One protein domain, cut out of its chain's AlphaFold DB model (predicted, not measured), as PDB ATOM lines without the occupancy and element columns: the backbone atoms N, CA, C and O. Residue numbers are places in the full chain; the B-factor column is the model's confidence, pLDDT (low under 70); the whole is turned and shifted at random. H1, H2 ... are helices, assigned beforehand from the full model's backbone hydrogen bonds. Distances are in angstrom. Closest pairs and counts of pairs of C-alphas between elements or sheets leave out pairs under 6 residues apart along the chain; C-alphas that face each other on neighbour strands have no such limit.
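This is residues 2 to 135 of the 423 residues of the protein "Helix-turn-helix transcriptional regulator" of Promicromonospora citrea (UniProt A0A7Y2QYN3). Five helices, H3 to H7, fold back and forth in an up-and-down zigzag, H3 and H5 in one row and H4 and H6 in a second, with H7 packed on H6 at one end of the domain. The long H2 packs on H3 at a steep tilt towards the other end, and short H1 crosses H2 about perpendicular and meets residues 69 to 72 of H4 near its own last residue, Trp 17. The loop residues 97 to 103 stick out. The printed part has 134 residues with seven named helices, H1 to H7 in chain order, and no named strand; the class is all helix. It is compact, with a radius of gyration of the C-alphas of 15.0 A, and spans 42 by 34 by 25 A.

H1, residues 10 to 17, touches H2, residues 26 to 45, about perpendicular at 86 degrees; the closest C-alphas are those of Thr 13 and Ala 33, 5.6 A apart, and H2 touches H1 with residues 29 to 36 alone. H2 touches H3, residues 51 to 62, at a steep tilt of 48 degrees, opposite ways, closest at the C-alphas of Ala 31 and Asp 57, 5.1 A. H3 and H4, residues 69 to 81, form a helical hairpin, closest at the C-alphas of Leu 58 and Gln 75, 6.5 A. H4 is the hub, touching four helices. With residues 69 to 72 alone it touches H1, closest at the C-alphas of Trp 17 and Gly 71, 4.3 A. H4 and H5, residues 85 to 94, form a hairpin, closest at the C-alphas of Val 76 and Ala 88, 4.9 A. H5 and H6, residues 104 to 120, form another, closest at the C-alphas of Val 85 and Val 117, 6.8 A. H3, H4, H5 and H6 make an up-and-down bundle, each running against the one before it. H4 and H6 touch the same way at a shallow tilt of 4 degrees, closest at the C-alphas of Glu 73 and Ala 113, 5.6 A. H6 and H7, residues 124 to 135, form the last hairpin, closest at the C-alphas of Ala 115 and Val 127, 4.5 A; H4 and H7 are apart. Every O i to N i+4 pair is within hydrogen-bond range in H2 to H7, and 2 of 4 in H1.

H1 begins at C-alpha 10, (124.311, 18.198, 57.734). H2 is 28.4 A from first to last C-alpha, H4 18.3 A and H6 24.6 A. H7 ends at C-alpha 135, (144.577, -1.133, 77.707).

The C-alphas farthest apart, those of Asp 6 and Ala 125, are 43.2 A apart. The printed part has no cut and no long link. Mean pLDDT of the printed part is 87.0; residues 2 to 11 and 96 to 101 are under 70.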
ATOM      1  N   ALA A   2     125.276  10.541  44.488       33.31
ATOM      2  CA  ALA A   2     125.940   9.812  45.565       33.31
ATOM      3  C   ALA A   2     124.882   9.208  46.501       33.31
ATOM      4  O   ALA A   2     123.898   9.875  46.832       33.31
ATOM      5  N   LEU A   3     125.056   7.938  46.864       34.81
ATOM      6  CA  LEU A   3     124.243   7.271  47.873       34.81
ATOM      7  C   LEU A   3     124.560   7.930  49.216       34.81
ATOM      8  O   LEU A   3     125.527   7.569  49.874       34.81
ATOM      9  N   VAL A   4     123.771   8.928  49.603       45.38
ATOM     10  CA  VAL A   4     123.739   9.394  50.988       45.38
ATOM     11  C   VAL A   4     122.905   8.358  51.745       45.38
ATOM     12  O   VAL A   4     121.733   8.195  51.399       45.38
ATOM     13  N   PRO A   5     123.470   7.603  52.705       49.06
ATOM     14  CA  PRO A   5     122.681   6.684  53.517       49.06
ATOM     15  C   PRO A   5     121.547   7.455  54.201       49.06
ATOM     16  O   PRO A   5     121.761   8.584  54.655       49.06
ATOM     17  N   ASP A   6     120.351   6.869  54.279       40.44
ATOM     18  CA  ASP A   6     119.209   7.497  54.951       40.44
ATOM     19  C   ASP A   6     119.614   7.975  56.360       40.44
ATOM     20  O   ASP A   6     120.088   7.193  57.185       40.44
ATOM     21  N   GLY A   7     119.467   9.281  56.622       50.25
ATOM     22  CA  GLY A   7     119.827   9.918  57.898       50.25
ATOM     23  C   GLY A   7     121.163  10.677  57.931       50.25
ATOM     24  O   GLY A   7     121.433  11.357  58.920       50.25
ATOM     25  N   VAL A   8     121.973  10.649  56.868       53.16
ATOM     26  CA  VAL A   8     123.241  11.405  56.781       53.16
ATOM     27  C   VAL A   8     122.987  12.811  56.211       53.16
ATOM     28  O   VAL A   8     123.296  13.120  55.065       53.16
ATOM     29  N   GLY A   9     122.343  13.671  57.004       59.91
ATOM     30  CA  GLY A   9     122.198  15.104  56.707       59.91
ATOM     31  C   GLY A   9     123.316  15.955  57.338       59.91
ATOM     32  O   GLY A   9     124.106  15.427  58.121       59.91
ATOM     33  N   PRO A  10     123.353  17.281  57.093       62.25
ATOM     34  CA  PRO A  10     124.311  18.198  57.734       62.25
ATOM     35  C   PRO A  10     124.329  18.075  59.268       62.25
ATOM     36  O   PRO A  10     125.389  18.073  59.889       62.25
ATOM     37  N   ALA A  11     123.157  17.841  59.864       68.12
ATOM     38  CA  ALA A  11     123.009  17.615  61.299       68.12
ATOM     39  C   ALA A  11     123.762  16.367  61.801       68.12
ATOM     40  O   ALA A  11     124.275  16.367  62.913       68.12
ATOM     41  N   TRP A  12     123.879  15.305  60.994       77.88
ATOM     42  CA  TRP A  12     124.662  14.125  61.374       77.88
ATOM     43  C   TRP A  12     126.165  14.419  61.351       77.88
ATOM     44  O   TRP A  12     126.879  14.043  62.280       77.88
ATOM     45  N   THR A  13     126.646  15.124  60.318       81.62
ATOM     46  CA  THR A  13     128.070  15.480  60.213       81.62
ATOM     47  C   THR A  13     128.513  16.393  61.344       81.62
ATOM     48  O   THR A  13     129.641  16.295  61.801       81.62
ATOM     49  N   ASP A  14     127.624  17.238  61.845       88.00
ATOM     50  CA  ASP A  14     127.910  18.125  62.966       88.00
ATOM     51  C   ASP A  14     128.203  17.352  64.267       88.00
ATOM     52  O   ASP A  14     129.187  17.630  64.955       88.00
ATOM     53  N   HIS A  15     127.412  16.314  64.559       87.19
ATOM     54  CA  HIS A  15     127.611  15.447  65.727       87.19
ATOM     55  C   HIS A  15     128.838  14.530  65.627       87.19
ATOM     56  O   HIS A  15     129.283  14.000  66.643       87.19
ATOM     57  N   LEU A  16     129.409  14.343  64.432       89.31
ATOM     58  CA  LEU A  16     130.692  13.652  64.276       89.31
ATOM     59  C   LEU A  16     131.843  14.464  64.884       89.31
ATOM     60  O   LEU A  16     132.793  13.888  65.410       89.31
ATOM     61  N   TRP A  17     131.781  15.793  64.775       91.94
ATOM     62  CA  TRP A  17     132.899  16.671  65.118       91.94
ATOM     63  C   TRP A  17     132.755  17.320  66.487       91.94
ATOM     64  O   TRP A  17     133.769  17.505  67.158       91.94
ATOM     65  N   TRP A  18     131.535  17.659  66.918       91.75
ATOM     66  CA  TRP A  18     131.291  18.437  68.136       91.75
ATOM     67  C   TRP A  18     130.215  17.817  69.025       91.75
ATOM     68  O   TRP A  18     129.224  17.268  68.550       91.75
ATOM     69  N   ARG A  19     130.386  17.970  70.344       88.25
ATOM     70  CA  ARG A  19     129.412  17.504  71.347       88.25
ATOM     71  C   ARG A  19     128.151  18.367  71.367       88.25
ATOM     72  O   ARG A  19     127.054  17.849  71.539       88.25
ATOM     73  N   GLU A  20     128.323  19.675  71.166       88.56
ATOM     74  CA  GLU A  20     127.258  20.686  71.160       88.56
ATOM     75  C   GLU A  20     127.308  21.498  69.853       88.56
ATOM     76  O   GLU A  20     127.820  22.621  69.834       88.56
ATOM     77  N   PRO A  21     126.819  20.953  68.724       87.94
ATOM     78  CA  PRO A  21     127.018  21.606  67.430       87.94
ATOM     79  C   PRO A  21     126.235  22.911  67.231       87.94
ATOM     80  O   PRO A  21     126.600  23.735  66.386       87.94
ATOM     81  N   ASP A  22     125.194  23.137  68.033       89.31
ATOM     82  CA  ASP A  22     124.424  24.384  68.036       89.31
ATOM     83  C   ASP A  22     125.273  25.591  68.478       89.31
ATOM     84  O   ASP A  22     125.007  26.720  68.066       89.31
ATOM     85  N   ALA A  23     126.333  25.358  69.264       89.44
ATOM     86  CA  ALA A  23     127.271  26.387  69.715       89.44
ATOM     87  C   ALA A  23     128.377  26.706  68.688       89.44
ATOM     88  O   ALA A  23     129.179  27.619  68.897       89.44
ATOM     89  N   VAL A  24     128.443  25.958  67.583       93.19
ATOM     90  CA  VAL A  24     129.498  26.071  66.568       93.19
ATOM     91  C   VAL A  24     129.100  27.089  65.493       93.19
ATOM     92  O   VAL A  24     127.924  27.272  65.182       93.19
ATOM     93  N   GLY A  25     130.065  27.797  64.906       94.00
ATOM     94  CA  GLY A  25     129.794  28.730  63.813       94.00
ATOM     95  C   GLY A  25     129.407  28.021  62.507       94.00
ATOM     96  O   GLY A  25     129.756  26.867  62.253       94.00
ATOM     97  N   ALA A  26     128.659  28.717  61.646       93.56
ATOM     98  CA  ALA A  26     128.290  28.190  60.330       93.56
ATOM     99  C   ALA A  26     129.502  27.862  59.423       93.56
ATOM    100  O   ALA A  26     129.440  26.840  58.735       93.56
ATOM    101  N   PRO A  27     130.599  28.656  59.403       95.31
ATOM    102  CA  PRO A  27     131.792  28.322  58.623       95.31
ATOM    103  C   PRO A  27     132.448  27.004  59.050       95.31
ATOM    104  O   PRO A  27     132.817  26.199  58.194       95.31
ATOM    105  N   GLU A  28     132.556  26.765  60.356       95.31
ATOM    106  CA  GLU A  28     133.137  25.558  60.938       95.31
ATOM    107  C   GLU A  28     132.275  24.337  60.617       95.31
ATOM    108  O   GLU A  28     132.799  23.349  60.104       95.31
ATOM    109  N   ARG A  29     130.948  24.418  60.806       94.12
ATOM    110  CA  ARG A  29     130.020  23.337  60.420       94.12
ATOM    111  C   ARG A  29     130.093  23.007  58.931       94.12
ATOM    112  O   ARG A  29     130.153  21.841  58.547       94.12
ATOM    113  N   ALA A  30     130.169  24.030  58.077       94.00
ATOM    114  CA  ALA A  30     130.329  23.831  56.640       94.00
ATOM    115  C   ALA A  30     131.656  23.133  56.292       94.00
ATOM    116  O   ALA A  30     131.683  22.295  55.390       94.00
ATOM    117  N   ALA A  31     132.747  23.448  56.998       95.56
ATOM    118  CA  ALA A  31     134.007  22.717  56.872       95.56
ATOM    119  C   ALA A  31     133.868  21.265  57.348       95.56
ATOM    120  O   ALA A  31     134.293  20.357  56.641       95.56
ATOM    121  N   GLY A  32     133.189  21.030  58.474       94.50
ATOM    122  CA  GLY A  32     132.859  19.691  58.969       94.50
ATOM    123  C   GLY A  32     132.138  18.825  57.934       94.50
ATOM    124  O   GLY A  32     132.532  17.681  57.694       94.50
ATOM    125  N   ALA A  33     131.123  19.379  57.268       93.06
ATOM    126  CA  ALA A  33     130.401  18.687  56.201       93.06
ATOM    127  C   ALA A  33     131.309  18.359  55.000       93.06
ATOM    128  O   ALA A  33     131.302  17.225  54.518       93.06
ATOM    129  N   ARG A  34     132.143  19.313  54.555       94.44
ATOM    130  CA  ARG A  34     133.098  19.095  53.451       94.44
ATOM    131  C   ARG A  34     134.144  18.033  53.784       94.44
ATOM    132  O   ARG A  34     134.440  17.200  52.932       94.44
ATOM    133  N   VAL A  35     134.679  18.027  55.007       94.94
ATOM    134  CA  VAL A  35     135.629  16.996  55.459       94.94
ATOM    135  C   VAL A  35     134.964  15.627  55.469       94.94
ATOM    136  O   VAL A  35     135.539  14.682  54.939       94.94
ATOM    137  N   ALA A  36     133.752  15.502  56.016       92.44
ATOM    138  CA  ALA A  36     133.032  14.231  56.023       92.44
ATOM    139  C   ALA A  36     132.798  13.703  54.595       92.44
ATOM    140  O   ALA A  36     133.089  12.542  54.310       92.44
ATOM    141  N   GLU A  37     132.359  14.567  53.677       91.19
ATOM    142  CA  GLU A  37     132.176  14.217  52.266       91.19
ATOM    143  C   GLU A  37     133.497  13.818  51.587       91.19
ATOM    144  O   GLU A  37     133.539  12.862  50.811       91.19
ATOM    145  N   ALA A  38     134.590  14.531  51.873       91.44
ATOM    146  CA  ALA A  38     135.910  14.208  51.342       91.44
ATOM    147  C   ALA A  38     136.407  12.843  51.842       91.44
ATOM    148  O   ALA A  38     136.920  12.059  51.050       91.44
ATOM    149  N   LEU A  39     136.211  12.527  53.127       90.56
ATOM    150  CA  LEU A  39     136.607  11.241  53.710       90.56
ATOM    151  C   LEU A  39     135.761  10.069  53.196       90.56
ATOM    152  O   LEU A  39     136.292   8.973  53.032       90.56
ATOM    153  N   LEU A  40     134.469  10.284  52.925       88.44
ATOM    154  CA  LEU A  40     133.613   9.276  52.290       88.44
ATOM    155  C   LEU A  40     134.061   8.997  50.853       88.44
ATOM    156  O   LEU A  40     134.275   7.842  50.498       88.44
ATOM    157  N   ARG A  41     134.298  10.047  50.056       88.50
ATOM    158  CA  ARG A  41     134.829   9.900  48.690       88.50
ATOM    159  C   ARG A  41     136.178   9.193  48.676       88.50
ATOM    160  O   ARG A  41     136.389   8.305  47.862       88.50
ATOM    161  N   LEU A  42     137.062   9.555  49.599       86.62
ATOM    162  CA  LEU A  42     138.364   8.923  49.755       86.62
ATOM    163  C   LEU A  42     138.256   7.433  50.114       86.62
ATOM    164  O   LEU A  42     139.060   6.638  49.634       86.62
ATOM    165  N   GLU A  43     137.281   7.038  50.936       86.12
ATOM    166  CA  GLU A  43     137.031   5.620  51.231       86.12
ATOM    167  C   GLU A  43     136.592   4.846  49.982       86.12
ATOM    168  O   GLU A  43     136.998   3.701  49.804       86.12
ATOM    169  N   GLU A  44     135.793   5.470  49.114       83.62
ATOM    170  CA  GLU A  44     135.269   4.845  47.896       83.62
ATOM    171  C   GLU A  44     136.294   4.784  46.754       83.62
ATOM    172  O   GLU A  44     136.382   3.770  46.062       83.62
ATOM    173  N   SER A  45     137.050   5.862  46.523       83.25
ATOM    174  CA  SER A  45     137.911   6.013  45.339       83.25
ATOM    175  C   SER A  45     139.409   5.918  45.629       83.25
ATOM    176  O   SER A  45     140.198   5.709  44.707       83.25
ATOM    177  N   GLY A  46     139.821   6.111  46.884       81.06
ATOM    178  CA  GLY A  46     141.225   6.274  47.256       81.06
ATOM    179  C   GLY A  46     141.868   7.582  46.797       81.06
ATOM    180  O   GLY A  46     143.082   7.739  46.957       81.06
ATOM    181  N   ASP A  47     141.087   8.510  46.243       82.06
ATOM    182  CA  ASP A  47     141.562   9.784  45.713       82.06
ATOM    183  C   ASP A  47     141.308  10.953  46.675       82.06
ATOM    184  O   ASP A  47     140.258  11.049  47.315       82.06
ATOM    185  N   VAL A  48     142.275  11.871  46.752       80.75
ATOM    186  CA  VAL A  48     142.181  13.105  47.540       80.75
ATOM    187  C   VAL A  48     142.102  14.272  46.561       80.75
ATOM    188  O   VAL A  48     143.121  14.839  46.183       80.75
ATOM    189  N   ALA A  49     140.881  14.637  46.161       82.69
ATOM    190  CA  ALA A  49     140.650  15.617  45.095       82.69
ATOM    191  C   ALA A  49     141.296  16.996  45.350       82.69
ATOM    192  O   ALA A  49     141.787  17.625  44.417       82.69
ATOM    193  N   ASP A  50     141.294  17.471  46.601       89.38
ATOM    194  CA  ASP A  50     141.966  18.714  47.000       89.38
ATOM    195  C   ASP A  50     142.619  18.558  48.389       89.38
ATOM    196  O   ASP A  50     142.000  18.845  49.425       89.38
ATOM    197  N   PRO A  51     143.880  18.082  48.449       88.88
ATOM    198  CA  PRO A  51     144.592  17.876  49.709       88.88
ATOM    199  C   PRO A  51     144.837  19.178  50.485       88.88
ATOM    200  O   PRO A  51     145.001  19.156  51.709       88.88
ATOM    201  N   ALA A  52     144.901  20.322  49.796       89.31
ATOM    202  CA  ALA A  52     145.140  21.620  50.415       89.31
ATOM    203  C   ALA A  52     143.871  22.142  51.102       89.31
ATOM    204  O   ALA A  52     143.937  22.521  52.276       89.31
ATOM    205  N   ALA A  53     142.726  22.090  50.416       92.81
ATOM    206  CA  ALA A  53     141.434  22.452  50.991       92.81
ATOM    207  C   ALA A  53     141.055  21.527  52.151       92.81
ATOM    208  O   ALA A  53     140.690  22.020  53.217       92.81
ATOM    209  N   LEU A  54     141.248  20.209  52.003       93.56
ATOM    210  CA  LEU A  54     141.004  19.255  53.089       93.56
ATOM    211  C   LEU A  54     141.827  19.608  54.336       93.56
ATOM    212  O   LEU A  54     141.306  19.629  55.449       93.56
ATOM    213  N   ARG A  55     143.109  19.955  54.163       92.81
ATOM    214  CA  ARG A  55     143.974  20.374  55.276       92.81
ATOM    215  C   ARG A  55     143.523  21.691  55.910       92.81
ATOM    216  O   ARG A  55     143.625  21.843  57.126       92.81
ATOM    217  N   ALA A  56     143.055  22.649  55.111       94.00
ATOM    218  CA  ALA A  56     142.531  23.915  55.614       94.00
ATOM    219  C   ALA A  56     141.259  23.704  56.449       94.00
ATOM    220  O   ALA A  56     141.175  24.230  57.561       94.00
ATOM    221  N   ASP A  57     140.332  22.876  55.964       96.88
ATOM    222  CA  ASP A  57     139.097  22.548  56.674       96.88
ATOM    223  C   ASP A  57     139.377  21.765  57.969       96.88
ATOM    224  O   ASP A  57     138.844  22.116  59.020       96.88
ATOM    225  N   LEU A  58     140.294  20.787  57.949       96.12
ATOM    226  CA  LEU A  58     140.735  20.071  59.158       96.12
ATOM    227  C   LEU A  58     141.325  21.020  60.213       96.12
ATOM    228  O   LEU A  58     141.052  20.877  61.401       96.12
ATOM    229  N   ARG A  59     142.117  22.017  59.800       94.75
ATOM    230  CA  ARG A  59     142.671  23.025  60.723       94.75
ATOM    231  C   ARG A  59     141.602  23.959  61.277       94.75
ATOM    232  O   ARG A  59     141.757  24.427  62.403       94.75
ATOM    233  N   LEU A  60     140.567  24.261  60.495       95.38
ATOM    234  CA  LEU A  60     139.444  25.069  60.958       95.38
ATOM    235  C   LEU A  60     138.652  24.313  62.029       95.38
ATOM    236  O   LEU A  60     138.480  24.845  63.119       95.38
ATOM    237  N   ILE A  61     138.273  23.057  61.763       94.94
ATOM    238  CA  ILE A  61     137.587  22.189  62.736       94.94
ATOM    239  C   ILE A  61     138.438  22.021  63.999       94.94
ATOM    240  O   ILE A  61     137.944  22.220  65.106       94.94
ATOM    241  N   GLY A  62     139.728  21.718  63.833       92.88
ATOM    242  CA  GLY A  62     140.642  21.414  64.930       92.88
ATOM    243  C   GLY A  62     140.852  22.556  65.927       92.88
ATOM    244  O   GLY A  62     141.137  22.288  67.092       92.88
ATOM    245  N   ARG A  63     140.676  23.817  65.505       91.62
ATOM    246  CA  ARG A  63     140.762  25.007  66.376       91.62
ATOM    247  C   ARG A  63     139.464  25.302  67.127       91.62
ATOM    248  O   ARG A  63     139.469  26.129  68.038       91.62
ATOM    249  N   THR A  64     138.365  24.660  66.748       90.88
ATOM    250  CA  THR A  64     137.054  24.870  67.362       90.88
ATOM    251  C   THR A  64     136.965  24.089  68.676       90.88
ATOM    252  O   THR A  64     137.228  22.885  68.682       90.88
ATOM    253  N   PRO A  65     136.597  24.724  69.805       87.44
ATOM    254  CA  PRO A  65     136.387  24.026  71.073       87.44
ATOM    255  C   PRO A  65     135.224  23.019  71.032       87.44
ATOM    256  O   PRO A  65     134.413  23.015  70.109       87.44
ATOM    257  N   GLY A  66     135.107  22.186  72.071       86.25
ATOM    258  CA  GLY A  66     133.936  21.314  72.259       86.25
ATOM    259  C   GLY A  66     133.881  20.096  71.333       86.25
ATOM    260  O   GLY A  66     132.802  19.543  71.109       86.25
ATOM    261  N   GLN A  67     135.026  19.676  70.791       88.62
ATOM    262  CA  GLN A  67     135.086  18.545  69.870       88.62
ATOM    263  C   GLN A  67     134.702  17.215  70.537       88.62
ATOM    264  O   GLN A  67     134.994  16.951  71.713       88.62
ATOM    265  N   ASP A  68     134.036  16.371  69.752       87.62
ATOM    266  CA  ASP A  68     133.824  14.966  70.068       87.62
ATOM    267  C   ASP A  68     135.105  14.168  69.802       87.62
ATOM    268  O   ASP A  68     135.865  14.449  68.869       87.62
ATOM    269  N   TRP A  69     135.369  13.162  70.634       86.56
ATOM    270  CA  TRP A  69     136.620  12.423  70.529       86.56
ATOM    271  C   TRP A  69     136.702  11.554  69.260       86.56
ATOM    272  O   TRP A  69     137.787  11.393  68.696       86.56
ATOM    273  N   VAL A  70     135.577  11.044  68.753       84.50
ATOM    274  CA  VAL A  70     135.533  10.341  67.458       84.50
ATOM    275  C   VAL A  70     135.950  11.292  66.333       84.50
ATOM    276  O   VAL A  70     136.726  10.914  65.446       84.50
ATOM    277  N   GLY A  71     135.505  12.547  66.409       90.12
ATOM    278  CA  GLY A  71     135.917  13.624  65.516       90.12
ATOM    279  C   GLY A  71     137.414  13.916  65.595       90.12
ATOM    280  O   GLY A  71     138.074  14.019  64.560       90.12
ATOM    281  N   VAL A  72     137.984  13.993  66.802       92.25
ATOM    282  CA  VAL A  72     139.433  14.196  67.005       92.25
ATOM    283  C   VAL A  72     140.245  13.034  66.425       92.25
ATOM    284  O   VAL A  72     141.206  13.263  65.691       92.25
ATOM    285  N   GLU A  73     139.864  11.783  66.695       91.62
ATOM    286  CA  GLU A  73     140.561  10.604  66.161       91.62
ATOM    287  C   GLU A  73     140.521  10.569  64.625       91.62
ATOM    288  O   GLU A  73     141.527  10.275  63.969       91.62
ATOM    289  N   THR A  74     139.371  10.915  64.046       92.56
ATOM    290  CA  THR A  74     139.182  10.990  62.595       92.56
ATOM    291  C   THR A  74     140.048  12.087  61.975       92.56
ATOM    292  O   THR A  74     140.721  11.836  60.974       92.56
ATOM    293  N   GLN A  75     140.110  13.266  62.597       95.44
ATOM    294  CA  GLN A  75     140.979  14.357  62.154       95.44
ATOM    295  C   GLN A  75     142.459  13.992  62.248       95.44
ATOM    296  O   GLN A  75     143.194  14.233  61.294       95.44
ATOM    297  N   VAL A  76     142.904  13.367  63.345       95.94
ATOM    298  CA  VAL A  76     144.290  12.883  63.477       95.94
ATOM    299  C   VAL A  76     144.626  11.944  62.326       95.94
ATOM    300  O   VAL A  76     145.642  12.134  61.664       95.94
ATOM    301  N   ARG A  77     143.762  10.966  62.033       93.56
ATOM    302  CA  ARG A  77     143.989  10.034  60.924       93.56
ATOM    303  C   ARG A  77     144.081  10.758  59.575       93.56
ATOM    304  O   ARG A  77     144.989  10.471  58.800       93.56
ATOM    305  N   ALA A  78     143.178  11.699  59.306       93.62
ATOM    306  CA  ALA A  78     143.163  12.467  58.061       93.62
ATOM    307  C   ALA A  78     144.398  13.377  57.915       93.62
ATOM    308  O   ALA A  78     144.987  13.464  56.841       93.62
ATOM    309  N   LEU A  79     144.842  14.010  59.004       94.62
ATOM    310  CA  LEU A  79     146.067  14.810  59.028       94.62
ATOM    311  C   LEU A  79     147.302  13.944  58.759       94.62
ATOM    312  O   LEU A  79     148.145  14.332  57.952       94.62
ATOM    313  N   LEU A  80     147.393  12.760  59.374       94.12
ATOM    314  CA  LEU A  80     148.496  11.822  59.145       94.12
ATOM    315  C   LEU A  80     148.522  11.288  57.710       94.12
ATOM    316  O   LEU A  80     149.590  11.236  57.104       94.12
ATOM    317  N   LEU A  81     147.361  10.973  57.130       90.06
ATOM    318  CA  LEU A  81     147.261  10.623  55.711       90.06
ATOM    319  C   LEU A  81     147.877  11.709  54.819       90.06
ATOM    320  O   LEU A  81     148.611  11.402  53.883       90.06
ATOM    321  N   LEU A  82     147.581  12.972  55.127       89.50
ATOM    322  CA  LEU A  82     148.097  14.146  54.427       89.50
ATOM    323  C   LEU A  82     149.561  14.472  54.783       89.50
ATOM    324  O   LEU A  82     150.070  15.517  54.375       89.50
ATOM    325  N   GLY A  83     150.230  13.649  55.593       89.75
ATOM    326  CA  GLY A  83     151.582  13.901  56.086       89.75
ATOM    327  C   GLY A  83     151.701  15.067  57.073       89.75
ATOM    328  O   GLY A  83     152.814  15.441  57.438       89.75
ATOM    329  N   ASP A  84     150.590  15.657  57.528       91.75
ATOM    330  CA  ASP A  84     150.573  16.771  58.485       91.75
ATOM    331  C   ASP A  84     150.675  16.261  59.933       91.75
ATOM    332  O   ASP A  84     149.788  16.452  60.768       91.75
ATOM    333  N   VAL A  85     151.786  15.588  60.241       92.44
ATOM    334  CA  VAL A  85     152.059  15.072  61.591       92.44
ATOM    335  C   VAL A  85     152.198  16.194  62.624       92.44
ATOM    336  O   VAL A  85     151.854  16.021  63.794       92.44
ATOM    337  N   VAL A  86     152.647  17.378  62.195       92.44
ATOM    338  CA  VAL A  86     152.718  18.573  63.046       92.44
ATOM    339  C   VAL A  86     151.314  19.013  63.449       92.44
ATOM    340  O   VAL A  86     151.068  19.206  64.639       92.44
ATOM    341  N   GLY A  87     150.386  19.101  62.494       94.12
ATOM    342  CA  GLY A  87     148.978  19.384  62.754       94.12
ATOM    343  C   GLY A  87     148.327  18.329  63.645       94.12
ATOM    344  O   GLY A  87     147.636  18.684  64.595       94.12
ATOM    345  N   ALA A  88     148.602  17.041  63.411       95.62
ATOM    346  CA  ALA A  88     148.078  15.959  64.246       95.62
ATOM    347  C   ALA A  88     148.567  16.058  65.706       95.62
ATOM    348  O   ALA A  88     147.782  15.889  66.640       95.62
ATOM    349  N   ARG A  89     149.852  16.384  65.922       94.81
ATOM    350  CA  ARG A  89     150.403  16.625  67.267       94.81
ATOM    351  C   ARG A  89     149.802  17.857  67.926       94.81
ATOM    352  O   ARG A  89     149.466  17.781  69.104       94.81
ATOM    353  N   ALA A  90     149.665  18.956  67.188       93.81
ATOM    354  CA  ALA A  90     149.053  20.180  67.696       93.81
ATOM    355  C   ALA A  90     147.607  19.925  68.145       93.81
ATOM    356  O   ALA A  90     147.263  20.237  69.278       93.81
ATOM    357  N   LEU A  91     146.815  19.226  67.325       94.06
ATOM    358  CA  LEU A  91     145.443  18.851  67.665       94.06
ATOM    359  C   LEU A  91     145.378  18.039  68.968       94.06
ATOM    360  O   LEU A  91     144.567  18.331  69.844       94.06
ATOM    361  N   LEU A  92     146.254  17.045  69.142       92.31
ATOM    362  CA  LEU A  92     146.314  16.270  70.387       92.31
ATOM    363  C   LEU A  92     146.803  17.091  71.588       92.31
ATOM    364  O   LEU A  92     146.367  16.835  72.713       92.31
ATOM    365  N   ALA A  93     147.702  18.054  71.368       89.25
ATOM    366  CA  ALA A  93     148.205  18.955  72.398       89.25
ATOM    367  C   ALA A  93     147.120  19.932  72.877       89.25
ATOM    368  O   ALA A  93     146.979  20.140  74.081       89.25
ATOM    369  N   ASP A  94     146.279  20.446  71.989       84.94
ATOM    370  CA  ASP A  94     145.146  21.303  72.369       84.94
ATOM    371  C   ASP A  94     144.119  20.526  73.205       84.94
ATOM    372  O   ASP A  94     143.528  21.034  74.158       84.94
ATOM    373  N   HIS A  95     144.011  19.224  72.943       80.25
ATOM    374  CA  HIS A  95     143.216  18.294  73.735       80.25
ATOM    375  C   HIS A  95     143.995  17.691  74.916       80.25
ATOM    376  O   HIS A  95     143.525  16.744  75.556       80.25
ATOM    377  N   SER A  96     145.176  18.223  75.259       68.75
ATOM    378  CA  SER A  96     146.048  17.600  76.257       68.75
ATOM    379  C   SER A  96     145.783  17.987  77.711       68.75
ATOM    380  O   SER A  96     146.093  17.186  78.600       68.75
ATOM    381  N   GLY A  97     145.146  19.141  77.944       63.59
ATOM    382  CA  GLY A  97     144.946  19.737  79.270       63.59
ATOM    383  C   GLY A  97     144.084  18.911  80.243       63.59
ATOM    384  O   GLY A  97     143.354  18.010  79.809       63.59
ATOM    385  N   PRO A  98     144.159  19.192  81.560       55.69
ATOM    386  CA  PRO A  98     143.282  18.595  82.561       55.69
ATOM    387  C   PRO A  98     141.851  19.078  82.309       55.69
ATOM    388  O   PRO A  98     141.511  20.221  82.585       55.69
ATOM    389  N   ALA A  99     141.017  18.207  81.756       58.41
ATOM    390  CA  ALA A  99     139.593  18.468  81.628       58.41
ATOM    391  C   ALA A  99     138.870  17.668  82.712       58.41
ATOM    392  O   ALA A  99     138.856  16.434  82.701       58.41
ATOM    393  N   THR A 100     138.305  18.384  83.681       57.03
ATOM    394  CA  THR A 100     137.363  17.823  84.649       57.03
ATOM    395  C   THR A 100     136.213  17.166  83.889       57.03
ATOM    396  O   THR A 100     135.584  17.818  83.061       57.03
ATOM    397  N   GLY A 101     135.953  15.883  84.152       62.84
ATOM    398  CA  GLY A 101     134.844  15.150  83.533       62.84
ATOM    399  C   GLY A 101     135.168  14.363  82.259       62.84
ATOM    400  O   GLY A 101     134.236  13.851  81.646       62.84
ATOM    401  N   ARG A 102     136.442  14.199  81.858       76.06
ATOM    402  CA  ARG A 102     136.766  13.243  80.776       76.06
ATOM    403  C   ARG A 102     136.378  11.823  81.169       76.06
ATOM    404  O   ARG A 102     136.854  11.298  82.175       76.06
ATOM    405  N   GLY A 103     135.564  11.185  80.335       85.12
ATOM    406  CA  GLY A 103     135.259   9.767  80.472       85.12
ATOM    407  C   GLY A 103     136.454   8.882  80.105       85.12
ATOM    408  O   GLY A 103     137.313   9.270  79.312       85.12
ATOM    409  N   ALA A 104     136.479   7.649  80.622       87.19
ATOM    410  CA  ALA A 104     137.509   6.659  80.285       87.19
ATOM    411  C   ALA A 104     137.618   6.416  78.766       87.19
ATOM    412  O   ALA A 104     138.717   6.264  78.242       87.19
ATOM    413  N   ALA A 105     136.492   6.447  78.044       87.00
ATOM    414  CA  ALA A 105     136.463   6.302  76.589       87.00
ATOM    415  C   ALA A 105     137.253   7.403  75.859       87.00
ATOM    416  O   ALA A 105     137.966   7.103  74.903       87.00
ATOM    417  N   GLU A 106     137.179   8.652  76.331       86.88
ATOM    418  CA  GLU A 106     137.915   9.775  75.740       86.88
ATOM    419  C   GLU A 106     139.424   9.627  75.958       86.88
ATOM    420  O   GLU A 106     140.215   9.869  75.050       86.88
ATOM    421  N   VAL A 107     139.836   9.183  77.150       89.00
ATOM    422  CA  VAL A 107     141.257   8.948  77.453       89.00
ATOM    423  C   VAL A 107     141.815   7.807  76.600       89.00
ATOM    424  O   VAL A 107     142.871   7.960  75.990       89.00
ATOM    425  N   VAL A 108     141.076   6.699  76.489       92.06
ATOM    426  CA  VAL A 108     141.455   5.552  75.649       92.06
ATOM    427  C   VAL A 108     141.645   5.974  74.198       92.06
ATOM    428  O   VAL A 108     142.674   5.686  73.589       92.06
ATOM    429  N   ALA A 109     140.672   6.681  73.632       91.06
ATOM    430  CA  ALA A 109     140.750   7.066  72.236       91.06
ATOM    431  C   ALA A 109     141.826   8.146  71.998       91.06
ATOM    432  O   ALA A 109     142.401   8.212  70.905       91.06
ATOM    433  N   ARG A 110     142.186   8.939  73.018       91.44
ATOM    434  CA  ARG A 110     143.350   9.831  72.968       91.44
ATOM    435  C   ARG A 110     144.654   9.082  72.881       91.44
ATOM    436  O   ARG A 110     145.488   9.425  72.042       91.44
ATOM    437  N   ASP A 111     144.834   8.079  73.724       94.31
ATOM    438  CA  ASP A 111     146.033   7.260  73.674       94.31
ATOM    439  C   ASP A 111     146.128   6.495  72.347       94.31
ATOM    440  O   ASP A 111     147.206   6.438  71.765       94.31
ATOM    441  N   LEU A 112     145.015   6.030  71.772       95.31
ATOM    442  CA  LEU A 112     145.018   5.422  70.432       95.31
ATOM    443  C   LEU A 112     145.395   6.409  69.320       95.31
ATOM    444  O   LEU A 112     146.159   6.066  68.416       95.31
ATOM    445  N   ALA A 113     144.892   7.643  69.366       95.75
ATOM    446  CA  ALA A 113     145.279   8.679  68.412       95.75
ATOM    447  C   ALA A 113     146.767   9.052  68.552       95.75
ATOM    448  O   ALA A 113     147.481   9.152  67.554       95.75
ATOM    449  N   ALA A 114     147.261   9.179  69.784       96.62
ATOM    450  CA  ALA A 114     148.667   9.450  70.056       96.62
ATOM    451  C   ALA A 114     149.584   8.278  69.659       96.62
ATOM    452  O   ALA A 114     150.670   8.515  69.129       96.62
ATOM    453  N   ALA A 115     149.128   7.031  69.812       97.75
ATOM    454  CA  ALA A 115     149.819   5.848  69.305       97.75
ATOM    455  C   ALA A 115     149.978   5.900  67.778       97.75
ATOM    456  O   ALA A 115     151.071   5.643  67.283       97.75
ATOM    457  N   ARG A 116     148.949   6.311  67.021       97.12
ATOM    458  CA  ARG A 116     149.059   6.473  65.554       97.12
ATOM    459  C   ARG A 116     150.062   7.544  65.154       97.12
ATOM    460  O   ARG A 116     150.849   7.331  64.238       97.12
ATOM    461  N   VAL A 117     150.060   8.677  65.854       97.19
ATOM    462  CA  VAL A 117     151.043   9.747  65.629       97.19
ATOM    463  C   VAL A 117     152.459   9.252  65.929       97.19
ATOM    464  O   VAL A 117     153.367   9.476  65.136       97.19
ATOM    465  N   ALA A 118     152.651   8.536  67.040       96.75
ATOM    466  CA  ALA A 118     153.935   7.930  67.378       96.75
ATOM    467  C   ALA A 118     154.378   6.888  66.340       96.75
ATOM    468  O   ALA A 118     155.543   6.879  65.951       96.75
ATOM    469  N   ALA A 119     153.459   6.055  65.846       96.00
ATOM    470  CA  ALA A 119     153.738   5.071  64.806       96.00
ATOM    471  C   ALA A 119     154.131   5.737  63.478       96.00
ATOM    472  O   ALA A 119     155.084   5.294  62.840       96.00
ATOM    473  N   PHE A 120     153.456   6.826  63.093       94.25
ATOM    474  CA  PHE A 120     153.817   7.626  61.918       94.25
ATOM    475  C   PHE A 120     155.220   8.246  62.052       94.25
ATOM    476  O   PHE A 120     156.014   8.170  61.119       94.25
ATOM    477  N   ASP A 121     155.550   8.784  63.231       92.12
ATOM    478  CA  ASP A 121     156.870   9.347  63.566       92.12
ATOM    479  C   ASP A 121     157.984   8.277  63.709       92.12
ATOM    480  O   ASP A 121     159.144   8.622  63.944       92.12
ATOM    481  N   GLY A 122     157.664   6.978  63.646       92.19
ATOM    482  CA  GLY A 122     158.626   5.895  63.894       92.19
ATOM    483  C   GLY A 122     159.021   5.709  65.369       92.19
ATOM    484  O   GLY A 122     160.018   5.053  65.668       92.19
ATOM    485  N   ARG A 123     158.253   6.256  66.320       95.31
ATOM    486  CA  ARG A 123     158.503   6.180  67.773       95.31
ATOM    487  C   ARG A 123     157.855   4.943  68.405       95.31
ATOM    488  O   ARG A 123     156.893   5.041  69.164       95.31
ATOM    489  N   ALA A 124     158.392   3.762  68.108       96.06
ATOM    490  CA  ALA A 124     157.820   2.476  68.531       96.06
ATOM    491  C   ALA A 124     157.656   2.310  70.062       96.06
ATOM    492  O   ALA A 124     156.651   1.763  70.521       96.06
ATOM    493  N   ALA A 125     158.590   2.820  70.870       96.38
ATOM    494  CA  ALA A 125     158.473   2.779  72.334       96.38
ATOM    495  C   ALA A 125     157.284   3.612  72.857       96.38
ATOM    496  O   ALA A 125     156.586   3.210  73.795       96.38
ATOM    497  N   ASP A 126     157.002   4.740  72.206       97.50
ATOM    498  CA  ASP A 126     155.863   5.585  72.556       97.50
ATOM    499  C   ASP A 126     154.548   4.922  72.142       97.50
ATOM    500  O   ASP A 126     153.587   4.966  72.906       97.50
ATOM    501  N   VAL A 127     154.515   4.224  70.996       98.19
ATOM    502  CA  VAL A 127     153.362   3.396  70.592       98.19
ATOM    503  C   VAL A 127     153.005   2.407  71.703       98.19
ATOM    504  O   VAL A 127     151.859   2.388  72.151       98.19
ATOM    505  N   ARG A 128     153.980   1.638  72.207       97.31
ATOM    506  CA  ARG A 128     153.768   0.695  73.323       97.31
ATOM    507  C   ARG A 128     153.219   1.388  74.562       97.31
ATOM    508  O   ARG A 128     152.245   0.920  75.141       97.31
ATOM    509  N   SER A 129     153.814   2.520  74.933       98.06
ATOM    510  CA  SER A 129     153.414   3.286  76.115       98.06
ATOM    511  C   SER A 129     151.973   3.793  76.016       98.06
ATOM    512  O   SER A 129     151.209   3.681  76.972       98.06
ATOM    513  N   HIS A 130     151.579   4.323  74.856       97.81
ATOM    514  CA  HIS A 130     150.213   4.770  74.597       97.81
ATOM    515  C   HIS A 130     149.215   3.605  74.616       97.81
ATOM    516  O   HIS A 130     148.201   3.673  75.308       97.81
ATOM    517  N   LEU A 131     149.513   2.509  73.914       98.19
ATOM    518  CA  LEU A 131     148.631   1.340  73.883       98.19
ATOM    519  C   LEU A 131     148.496   0.669  75.255       98.19
ATOM    520  O   LEU A 131     147.413   0.193  75.577       98.19
ATOM    521  N   GLY A 132     149.563   0.650  76.061       97.94
ATOM    522  CA  GLY A 132     149.535   0.135  77.431       97.94
ATOM    523  C   GLY A 132     148.561   0.913  78.313       97.94
ATOM    524  O   GLY A 132     147.657   0.319  78.890       97.94
ATOM    525  N   ARG A 133     148.651   2.249  78.323       96.62
ATOM    526  CA  ARG A 133     147.713   3.097  79.083       96.62
ATOM    527  C   ARG A 133     146.265   2.962  78.613       96.62
ATOM    528  O   ARG A 133     145.349   2.920  79.433       96.62
ATOM    529  N   ALA A 134     146.044   2.853  77.302       96.06
ATOM    530  CA  ALA A 134     144.712   2.602  76.759       96.06
ATOM    531  C   ALA A 134     144.145   1.252  77.242       96.06
ATOM    532  O   ALA A 134     142.978   1.181  77.629       96.06
ATOM    533  N   ALA A 135     144.968   0.200  77.255       97.19
ATOM    534  CA  ALA A 135     144.577  -1.133  77.707       97.19
ATOM    535  C   ALA A 135     144.346  -1.207  79.227       97.19
ATOM    536  O   ALA A 135     143.406  -1.868  79.660       97.19
TER     537      ALA A 135